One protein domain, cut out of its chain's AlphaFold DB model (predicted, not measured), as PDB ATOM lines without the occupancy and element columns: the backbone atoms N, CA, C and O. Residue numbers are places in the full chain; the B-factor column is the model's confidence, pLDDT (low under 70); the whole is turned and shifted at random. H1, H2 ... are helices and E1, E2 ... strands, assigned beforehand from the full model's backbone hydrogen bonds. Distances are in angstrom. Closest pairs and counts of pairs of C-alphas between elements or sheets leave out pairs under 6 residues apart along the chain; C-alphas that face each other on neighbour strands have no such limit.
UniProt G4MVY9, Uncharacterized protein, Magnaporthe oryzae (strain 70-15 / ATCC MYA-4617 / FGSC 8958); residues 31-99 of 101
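This is residues 31 to 99 of the 101 residues of an uncharacterized protein of Magnaporthe oryzae (strain 70-15 / ATCC MYA-4617 / FGSC 8958) (UniProt G4MVY9). There is little regular structure here: a small sheet of short strands built round E4, with short H1 near one end of the long axis and the long loop of residues 56 to 79 reaching the other. The printed part has 69 residues, 20 of them in named elements; along the chain come the helix H1 and then four strands, E1 to E4, and the class is mostly strand; in the branched sheet E4 is the antiparallel neighbour of E1, of E2 and of E3. It is compact, with a radius of gyration of the C-alphas of 11.0 A, and spans 33 by 22 by 17 A.

E4, residues 94 to 99, has E1, residues 52 to 55, on one side, N 53 and O 99 within hydrogen-bond range at 2.8 A. E2, residues 80 to 82, is on the other side, N 82 and O 98 at 3.0 A. E3, residues 89 to 91, forms a hairpin with E4, at 122 degrees, N 94 and O 91 at 2.9 A. H1, residues 44 to 47, too short for an O i to N i+4 pair, only grazes the sheet; its closest C-alphas to E1 are Cys 45 and Ala 52, 5.6 A.

H1 begins at C-alpha 44 (-5.005, -24.420, 27.648). E4, 15.1 A long, ends at C-alpha 99 (-12.675, -26.738, 22.291).

The printed part has no cut. The E1 to E2 link is long. Residues 58 to 75 are among 22 with pLDDT under 70.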
ATOM      1  N   TYR A  31     -14.612 -27.485  12.792       57.25
ATOM      2  CA  TYR A  31     -14.275 -26.582  13.885       57.25
ATOM      3  C   TYR A  31     -15.529 -25.961  14.531       57.25
ATOM      4  O   TYR A  31     -15.665 -24.751  14.492       57.25
ATOM      5  N   ARG A  32     -16.496 -26.722  15.065       64.81
ATOM      6  CA  ARG A  32     -17.704 -26.177  15.708       64.81
ATOM      7  C   ARG A  32     -18.008 -26.818  17.060       64.81
ATOM      8  O   ARG A  32     -18.315 -28.003  17.129       64.81
ATOM      9  N   CYS A  33     -17.989 -26.012  18.123       72.31
ATOM     10  CA  CYS A  33     -18.518 -26.385  19.436       72.31
ATOM     11  C   CYS A  33     -19.940 -25.876  19.549       72.31
ATOM     12  O   CYS A  33     -20.198 -24.721  19.222       72.31
ATOM     13  N   CYS A  34     -20.839 -26.750  19.987       69.62
ATOM     14  CA  CYS A  34     -22.262 -26.468  19.986       69.62
ATOM     15  C   CYS A  34     -22.837 -26.171  21.392       69.62
ATOM     16  O   CYS A  34     -23.986 -25.750  21.471       69.62
ATOM     17  N   ALA A  35     -22.098 -26.400  22.490       73.38
ATOM     18  CA  ALA A  35     -22.596 -26.201  23.861       73.38
ATOM     19  C   ALA A  35     -22.048 -24.937  24.537       73.38
ATOM     20  O   ALA A  35     -21.298 -24.154  23.951       73.38
ATOM     21  N   ASP A  36     -22.486 -24.745  25.780       72.75
ATOM     22  CA  ASP A  36     -22.120 -23.633  26.641       72.75
ATOM     23  C   ASP A  36     -20.631 -23.620  27.005       72.75
ATOM     24  O   ASP A  36     -19.877 -24.581  26.786       72.75
ATOM     25  N   ALA A  37     -20.212 -22.475  27.550       81.56
ATOM     26  CA  ALA A  37     -18.883 -22.323  28.114       81.56
ATOM     27  C   ALA A  37     -18.657 -23.407  29.172       81.56
ATOM     28  O   ALA A  37     -19.551 -23.740  29.951       81.56
ATOM     29  N   THR A  38     -17.456 -23.965  29.183       85.56
ATOM     30  CA  THR A  38     -17.078 -25.012  30.126       85.56
ATOM     31  C   THR A  38     -15.797 -24.624  30.840       85.56
ATOM     32  O   THR A  38     -15.122 -23.665  30.464       85.56
ATOM     33  N   GLU A  39     -15.477 -25.347  31.904       88.19
ATOM     34  CA  GLU A  39     -14.220 -25.143  32.606       88.19
ATOM     35  C   GLU A  39     -13.047 -25.522  31.692       88.19
ATOM     36  O   GLU A  39     -13.029 -26.593  31.082       88.19
ATOM     37  N   ASP A  40     -12.055 -24.638  31.588       85.44
ATOM     38  CA  ASP A  40     -10.822 -24.904  30.848       85.44
ATOM     39  C   ASP A  40      -9.911 -25.820  31.669       85.44
ATOM     40  O   ASP A  40      -8.974 -25.372  32.338       85.44
ATOM     41  N   ILE A  41     -10.216 -27.116  31.654       81.00
ATOM     42  CA  ILE A  41      -9.445 -28.121  32.382       81.00
ATOM     43  C   ILE A  41      -8.009 -28.132  31.829       81.00
ATOM     44  O   ILE A  41      -7.743 -28.487  30.676       81.00
ATOM     45  N   GLY A  42      -7.071 -27.703  32.678       79.31
ATOM     46  CA  GLY A  42      -5.652 -27.536  32.349       79.31
ATOM     47  C   GLY A  42      -5.257 -26.144  31.832       79.31
ATOM     48  O   GLY A  42      -4.075 -25.908  31.608       79.31
ATOM     49  N   GLY A  43      -6.199 -25.211  31.661       86.56
ATOM     50  CA  GLY A  43      -5.903 -23.809  31.334       86.56
ATOM     51  C   GLY A  43      -5.374 -23.563  29.916       86.56
ATOM     52  O   GLY A  43      -4.701 -22.558  29.680       86.56
ATOM     53  N   HIS A  44      -5.622 -24.474  28.974       85.12
ATOM     54  CA  HIS A  44      -5.005 -24.420  27.648       85.12
ATOM     55  C   HIS A  44      -5.691 -23.418  26.722       85.12
ATOM     56  O   HIS A  44      -5.000 -22.710  25.990       85.12
ATOM     57  N   CYS A  45      -7.022 -23.317  26.765       86.19
ATOM     58  CA  CYS A  45      -7.726 -22.304  25.984       86.19
ATOM     59  C   CYS A  45      -7.348 -20.904  26.475       86.19
ATOM     60  O   CYS A  45      -6.994 -20.042  25.673       86.19
ATOM     61  N   LYS A  46      -7.293 -20.707  27.796       90.44
ATOM     62  CA  LYS A  46      -6.877 -19.453  28.423       90.44
ATOM     63  C   LYS A  46      -5.431 -19.091  28.086       90.44
ATOM     64  O   LYS A  46      -5.159 -17.925  27.809       90.44
ATOM     65  N   ALA A  47      -4.515 -20.062  28.079       87.06
ATOM     66  CA  ALA A  47      -3.121 -19.839  27.685       87.06
ATOM     67  C   ALA A  47      -2.988 -19.371  26.226       87.06
ATOM     68  O   ALA A  47      -2.091 -18.591  25.910       87.06
ATOM     69  N   ALA A  48      -3.900 -19.806  25.357       83.56
ATOM     70  CA  ALA A  48      -3.983 -19.380  23.964       83.56
ATOM     71  C   ALA A  48      -4.839 -18.110  23.751       83.56
ATOM     72  O   ALA A  48      -4.980 -17.657  22.619       83.56
ATOM     73  N   GLY A  49      -5.394 -17.514  24.815       86.75
ATOM     74  CA  GLY A  49      -6.246 -16.320  24.728       86.75
ATOM     75  C   GLY A  49      -7.682 -16.588  24.262       86.75
ATOM     76  O   GLY A  49      -8.382 -15.654  23.883       86.75
ATOM     77  N   PHE A  50      -8.122 -17.843  24.304       87.44
ATOM     78  CA  PHE A  50      -9.448 -18.299  23.892       87.44
ATOM     79  C   PHE A  50     -10.322 -18.679  25.090       87.44
ATOM     80  O   PHE A  50      -9.842 -18.912  26.203       87.44
ATOM     81  N   SER A  51     -11.627 -18.789  24.855       87.69
ATOM     82  CA  SER A  51     -12.585 -19.305  25.838       87.69
ATOM     83  C   SER A  51     -12.839 -20.797  25.624       87.69
ATOM     84  O   SER A  51     -12.929 -21.258  24.487       87.69
ATOM     85  N   ALA A  52     -12.968 -21.558  26.711       88.44
ATOM     86  CA  ALA A  52     -13.265 -22.986  26.647       88.44
ATOM     87  C   ALA A  52     -14.771 -23.246  26.517       88.44
ATOM     88  O   ALA A  52     -15.590 -22.694  27.255       88.44
ATOM     89  N   TYR A  53     -15.128 -24.140  25.601       85.88
ATOM     90  CA  TYR A  53     -16.492 -24.595  25.358       85.88
ATOM     91  C   TYR A  53     -16.547 -26.115  25.332       85.88
ATOM     92  O   TYR A  53     -15.588 -26.773  24.925       85.88
ATOM     93  N   CYS A  54     -17.682 -26.680  25.756       81.50
ATOM     94  CA  CYS A  54     -17.909 -28.110  25.601       81.50
ATOM     95  C   CYS A  54     -18.390 -28.411  24.177       81.50
ATOM     96  O   CYS A  54     -19.287 -27.767  23.631       81.50
ATOM     97  N   CYS A  55     -17.784 -29.398  23.541       79.06
ATOM     98  CA  CYS A  55     -17.968 -29.694  22.128       79.06
ATOM     99  C   CYS A  55     -18.427 -31.130  21.991       79.06
ATOM    100  O   CYS A  55     -17.954 -32.035  22.677       79.06
ATOM    101  N   THR A  56     -19.393 -31.345  21.116       74.38
ATOM    102  CA  THR A  56     -19.890 -32.685  20.840       74.38
ATOM    103  C   THR A  56     -18.982 -33.381  19.834       74.38
ATOM    104  O   THR A  56     -18.311 -32.722  19.059       74.38
ATOM    105  N   ARG A  57     -18.989 -34.715  19.813       70.19
ATOM    106  CA  ARG A  57     -18.345 -35.529  18.765       70.19
ATOM    107  C   ARG A  57     -19.190 -35.677  17.488       70.19
ATOM    108  O   ARG A  57     -18.747 -36.315  16.541       70.19
ATOM    109  N   PHE A  58     -20.422 -35.161  17.479       69.38
ATOM    110  CA  PHE A  58     -21.348 -35.292  16.348       69.38
ATOM    111  C   PHE A  58     -21.047 -34.292  15.229       69.38
ATOM    112  O   PHE A  58     -20.918 -33.102  15.494       69.38
ATOM    113  N   ASP A  59     -20.992 -34.763  13.978       66.38
ATOM    114  CA  ASP A  59     -20.739 -33.915  12.804       66.38
ATOM    115  C   ASP A  59     -21.742 -32.749  12.709       66.38
ATOM    116  O   ASP A  59     -22.913 -32.967  12.409       66.38
ATOM    117  N   SER A  60     -21.285 -31.507  12.915       62.75
ATOM    118  CA  SER A  60     -22.128 -30.308  12.849       62.75
ATOM    119  C   SER A  60     -22.540 -29.936  11.421       62.75
ATOM    120  O   SER A  60     -23.311 -29.001  11.225       62.75
ATOM    121  N   ARG A  61     -22.029 -30.640  10.403       60.75
ATOM    122  CA  ARG A  61     -22.431 -30.472   8.999       60.75
ATOM    123  C   ARG A  61     -23.558 -31.420   8.593       60.75
ATOM    124  O   ARG A  61     -24.084 -31.286   7.493       60.75
ATOM    125  N   LYS A  62     -23.910 -32.398   9.435       59.47
ATOM    126  CA  LYS A  62     -25.001 -33.348   9.177       59.47
ATOM    127  C   LYS A  62     -26.247 -32.927   9.968       59.47
ATOM    128  O   LYS A  62     -26.157 -32.707  11.169       59.47
ATOM    129  N   GLY A  63     -27.406 -32.841   9.306       62.06
ATOM    130  CA  GLY A  63     -28.665 -32.359   9.909       62.06
ATOM    131  C   GLY A  63     -28.754 -30.827   9.976       62.06
ATOM    132  O   GLY A  63     -28.101 -30.148   9.185       62.06
ATOM    133  N   SER A  64     -29.513 -30.274  10.931       56.75
ATOM    134  CA  SER A  64     -29.619 -28.815  11.179       56.75
ATOM    135  C   SER A  64     -28.414 -28.242  11.951       56.75
ATOM    136  O   SER A  64     -28.506 -27.250  12.668       56.75
ATOM    137  N   GLY A  65     -27.260 -28.905  11.858       62.66
ATOM    138  CA  GLY A  65     -26.057 -28.598  12.617       62.66
ATOM    139  C   GLY A  65     -26.212 -28.785  14.125       62.66
ATOM    140  O   GLY A  65     -26.499 -29.882  14.598       62.66
ATOM    141  N   CYS A  66     -25.963 -27.724  14.889       64.94
ATOM    142  CA  CYS A  66     -26.120 -27.729  16.344       64.94
ATOM    143  C   CYS A  66     -27.613 -27.741  16.747       64.94
ATOM    144  O   CYS A  66     -27.987 -28.278  17.785       64.94
ATOM    145  N   ASP A  67     -28.497 -27.218  15.902       57.88
ATOM    146  CA  ASP A  67     -29.834 -26.785  16.317       57.88
ATOM    147  C   ASP A  67     -30.752 -27.940  16.767       57.88
ATOM    148  O   ASP A  67     -31.543 -27.773  17.698       57.88
ATOM    149  N   ASP A  68     -30.580 -29.140  16.200       61.59
ATOM    150  CA  ASP A  68     -31.351 -30.343  16.569       61.59
ATOM    151  C   ASP A  68     -30.753 -31.112  17.762       61.59
ATOM    152  O   ASP A  68     -31.322 -32.088  18.264       61.59
ATOM    153  N   THR A  69     -29.584 -30.696  18.251       63.69
ATOM    154  CA  THR A  69     -28.872 -31.390  19.323       63.69
ATOM    155  C   THR A  69     -29.229 -30.747  20.669       63.69
ATOM    156  O   THR A  69     -28.616 -29.771  21.083       63.69
ATOM    157  N   LEU A  70     -30.203 -31.312  21.403       60.81
ATOM    158  CA  LEU A  70     -30.520 -30.955  22.809       60.81
ATOM    159  C   LEU A  70     -29.258 -30.648  23.664       60.81
ATOM    160  O   LEU A  70     -28.427 -31.527  23.890       60.81
ATOM    161  N   GLY A  71     -29.098 -29.406  24.127       56.75
ATOM    162  CA  GLY A  71     -27.932 -28.964  24.922       56.75
ATOM    163  C   GLY A  71     -26.729 -28.460  24.152       56.75
ATOM    164  O   GLY A  71     -25.746 -28.020  24.739       56.75
ATOM    165  N   PHE A  72     -26.796 -28.523  22.834       59.41
ATOM    166  CA  PHE A  72     -25.732 -28.134  21.938       59.41
ATOM    167  C   PHE A  72     -26.332 -27.237  20.853       59.41
ATOM    168  O   PHE A  72     -26.302 -27.613  19.698       59.41
ATOM    169  N   LYS A  73     -26.910 -26.082  21.215       59.16
ATOM    170  CA  LYS A  73     -27.712 -25.231  20.311       59.16
ATOM    171  C   LYS A  73     -26.952 -24.080  19.627       59.16
ATOM    172  O   LYS A  73     -27.552 -23.369  18.832       59.16
ATOM    173  N   ILE A  74     -25.675 -23.832  19.943       62.62
ATOM    174  CA  ILE A  74     -24.937 -22.641  19.463       62.62
ATOM    175  C   ILE A  74     -23.638 -23.056  18.782       62.62
ATOM    176  O   ILE A  74     -22.681 -23.387  19.467       62.62
ATOM    177  N   GLY A  75     -23.553 -22.972  17.454       65.44
ATOM    178  CA  GLY A  75     -22.317 -23.281  16.726       65.44
ATOM    179  C   GLY A  75     -21.267 -22.172  16.815       65.44
ATOM    180  O   GLY A  75     -21.417 -21.128  16.186       65.44
ATOM    181  N   ARG A  76     -20.170 -22.417  17.536       71.75
ATOM    182  CA  ARG A  76     -19.001 -21.523  17.627       71.75
ATOM    183  C   ARG A  76     -17.811 -22.095  16.882       71.75
ATOM    184  O   ARG A  76     -17.527 -23.275  17.054       71.75
ATOM    185  N   VAL A  77     -17.104 -21.274  16.101       72.75
ATOM    186  CA  VAL A  77     -15.917 -21.737  15.371       72.75
ATOM    187  C   VAL A  77     -14.769 -22.010  16.339       72.75
ATOM    188  O   VAL A  77     -14.384 -21.136  17.101       72.75
ATOM    189  N   VAL A  78     -14.235 -23.220  16.299       75.88
ATOM    190  CA  VAL A  78     -13.199 -23.714  17.204       75.88
ATOM    191  C   VAL A  78     -11.837 -23.434  16.609       75.88
ATOM    192  O   VAL A  78     -11.525 -23.907  15.525       75.88
ATOM    193  N   GLN A  79     -11.003 -22.707  17.330       76.25
ATOM    194  CA  GLN A  79      -9.633 -22.435  16.909       76.25
ATOM    195  C   GLN A  79      -8.698 -23.583  17.293       76.25
ATOM    196  O   GLN A  79      -7.767 -23.910  16.560       76.25
ATOM    197  N   GLN A  80      -8.973 -24.240  18.423       75.94
ATOM    198  CA  GLN A  80      -8.168 -25.352  18.921       75.94
ATOM    199  C   GLN A  80      -9.039 -26.406  19.597       75.94
ATOM    200  O   GLN A  80      -9.947 -26.085  20.356       75.94
ATOM    201  N   VAL A  81      -8.741 -27.678  19.350       75.06
ATOM    202  CA  VAL A  81      -9.409 -28.811  20.003       75.06
ATOM    203  C   VAL A  81      -8.462 -29.547  20.931       75.06
ATOM    204  O   VAL A  81      -7.283 -29.728  20.630       75.06
ATOM    205  N   ARG A  82      -9.001 -29.992  22.066       76.94
ATOM    206  CA  ARG A  82      -8.295 -30.793  23.064       76.94
ATOM    207  C   ARG A  82      -8.831 -32.211  23.030       76.94
ATOM    208  O   ARG A  82      -9.763 -32.552  23.750       76.94
ATOM    209  N   LEU A  83      -8.276 -33.049  22.162       68.56
ATOM    210  CA  LEU A  83      -8.724 -34.442  22.028       68.56
ATOM    211  C   LEU A  83      -8.447 -35.268  23.296       68.56
ATOM    212  O   LEU A  83      -9.199 -36.179  23.623       68.56
ATOM    213  N   ASP A  84      -7.433 -34.885  24.071       72.12
ATOM    214  CA  ASP A  84      -7.124 -35.440  25.391       72.12
ATOM    215  C   ASP A  84      -8.191 -35.132  26.455       72.12
ATOM    216  O   ASP A  84      -8.248 -35.788  27.491       72.12
ATOM    217  N   SER A  85      -9.086 -34.179  26.184       70.06
ATOM    218  CA  SER A  85     -10.215 -33.836  27.053       70.06
ATOM    219  C   SER A  85     -11.511 -34.573  26.687       70.06
ATOM    220  O   SER A  85     -12.607 -34.157  27.066       70.06
ATOM    221  N   MET A  86     -11.426 -35.676  25.937       71.44
ATOM    222  CA  MET A  86     -12.589 -36.514  25.651       71.44
ATOM    223  C   MET A  86     -13.286 -36.952  26.944       71.44
ATOM    224  O   MET A  86     -12.689 -37.553  27.829       71.44
ATOM    225  N   SER A  87     -14.590 -36.702  27.022       75.00
ATOM    226  CA  SER A  87     -15.427 -36.895  28.214       75.00
ATOM    227  C   SER A  87     -15.097 -36.004  29.416       75.00
ATOM    228  O   SER A  87     -15.677 -36.225  30.478       75.00
ATOM    229  N   ALA A  88     -14.221 -35.008  29.273       78.56
ATOM    230  CA  ALA A  88     -13.877 -34.085  30.355       78.56
ATOM    231  C   ALA A  88     -14.984 -33.055  30.624       78.56
ATOM    232  O   ALA A  88     -15.034 -32.471  31.701       78.56
ATOM    233  N   CYS A  89     -15.893 -32.858  29.667       79.00
ATOM    234  CA  CYS A  89     -17.053 -31.994  29.816       79.00
ATOM    235  C   CYS A  89     -18.342 -32.728  29.429       79.00
ATOM    236  O   CYS A  89     -18.329 -33.718  28.682       79.00
ATOM    237  N   ALA A  90     -19.468 -32.225  29.926       78.38
ATOM    238  CA  ALA A  90     -20.790 -32.677  29.529       78.38
ATOM    239  C   ALA A  90     -21.742 -31.488  29.365       78.38
ATOM    240  O   ALA A  90     -21.672 -30.532  30.131       78.38
ATOM    241  N   SER A  91     -22.646 -31.578  28.391       74.44
ATOM    242  CA  SER A  91     -23.788 -30.670  28.246       74.44
ATOM    243  C   SER A  91     -25.061 -31.489  28.054       74.44
ATOM    244  O   SER A  91     -25.049 -32.456  27.291       74.44
ATOM    245  N   GLU A  92     -26.129 -31.152  28.783       74.38
ATOM    246  CA  GLU A  92     -27.407 -31.890  28.805       74.38
ATOM    247  C   GLU A  92     -27.215 -33.422  28.854       74.38
ATOM    248  O   GLU A  92     -27.731 -34.174  28.024       74.38
ATOM    249  N   ASN A  93     -26.405 -33.892  29.810       73.56
ATOM    250  CA  ASN A  93     -26.059 -35.307  30.032       73.56
ATOM    251  C   ASN A  93     -25.277 -36.000  28.905       73.56
ATOM    252  O   ASN A  93     -25.100 -37.221  28.925       73.56
ATOM    253  N   ARG A  94     -24.757 -35.250  27.932       74.38
ATOM    254  CA  ARG A  94     -23.931 -35.793  26.853       74.38
ATOM    255  C   ARG A  94     -22.479 -35.392  27.016       74.38
ATOM    256  O   ARG A  94     -22.153 -34.212  27.089       74.38
ATOM    257  N   LYS A  95     -21.611 -36.404  27.038       78.88
ATOM    258  CA  LYS A  95     -20.158 -36.243  27.125       78.88
ATOM    259  C   LYS A  95     -19.597 -35.662  25.830       78.88
ATOM    260  O   LYS A  95     -19.963 -36.103  24.738       78.88
ATOM    261  N   GLY A  96     -18.695 -34.702  25.983       80.00
ATOM    262  CA  GLY A  96     -18.030 -33.990  24.902       80.00
ATOM    263  C   GLY A  96     -16.521 -33.901  25.107       80.00
ATOM    264  O   GLY A  96     -15.961 -34.586  25.958       80.00
ATOM    265  N   PHE A  97     -15.868 -33.062  24.318       81.56
ATOM    266  CA  PHE A  97     -14.476 -32.653  24.494       81.56
ATOM    267  C   PHE A  97     -14.401 -31.128  24.580       81.56
ATOM    268  O   PHE A  97     -15.327 -30.436  24.170       81.56
ATOM    269  N   ILE A  98     -13.309 -30.592  25.108       84.62
ATOM    270  CA  ILE A  98     -13.069 -29.154  25.209       84.62
ATOM    271  C   ILE A  98     -12.543 -28.622  23.875       84.62
ATOM    272  O   ILE A  98     -11.593 -29.152  23.288       84.62
ATOM    273  N   GLY A  99     -13.149 -27.535  23.413       85.00
ATOM    274  CA  GLY A  99     -12.675 -26.738  22.291       85.00
ATOM    275  C   GLY A  99     -12.529 -25.280  22.698       85.00
ATOM    276  O   GLY A  99     -13.285 -24.766  23.520       85.00
TER     277      GLY A  99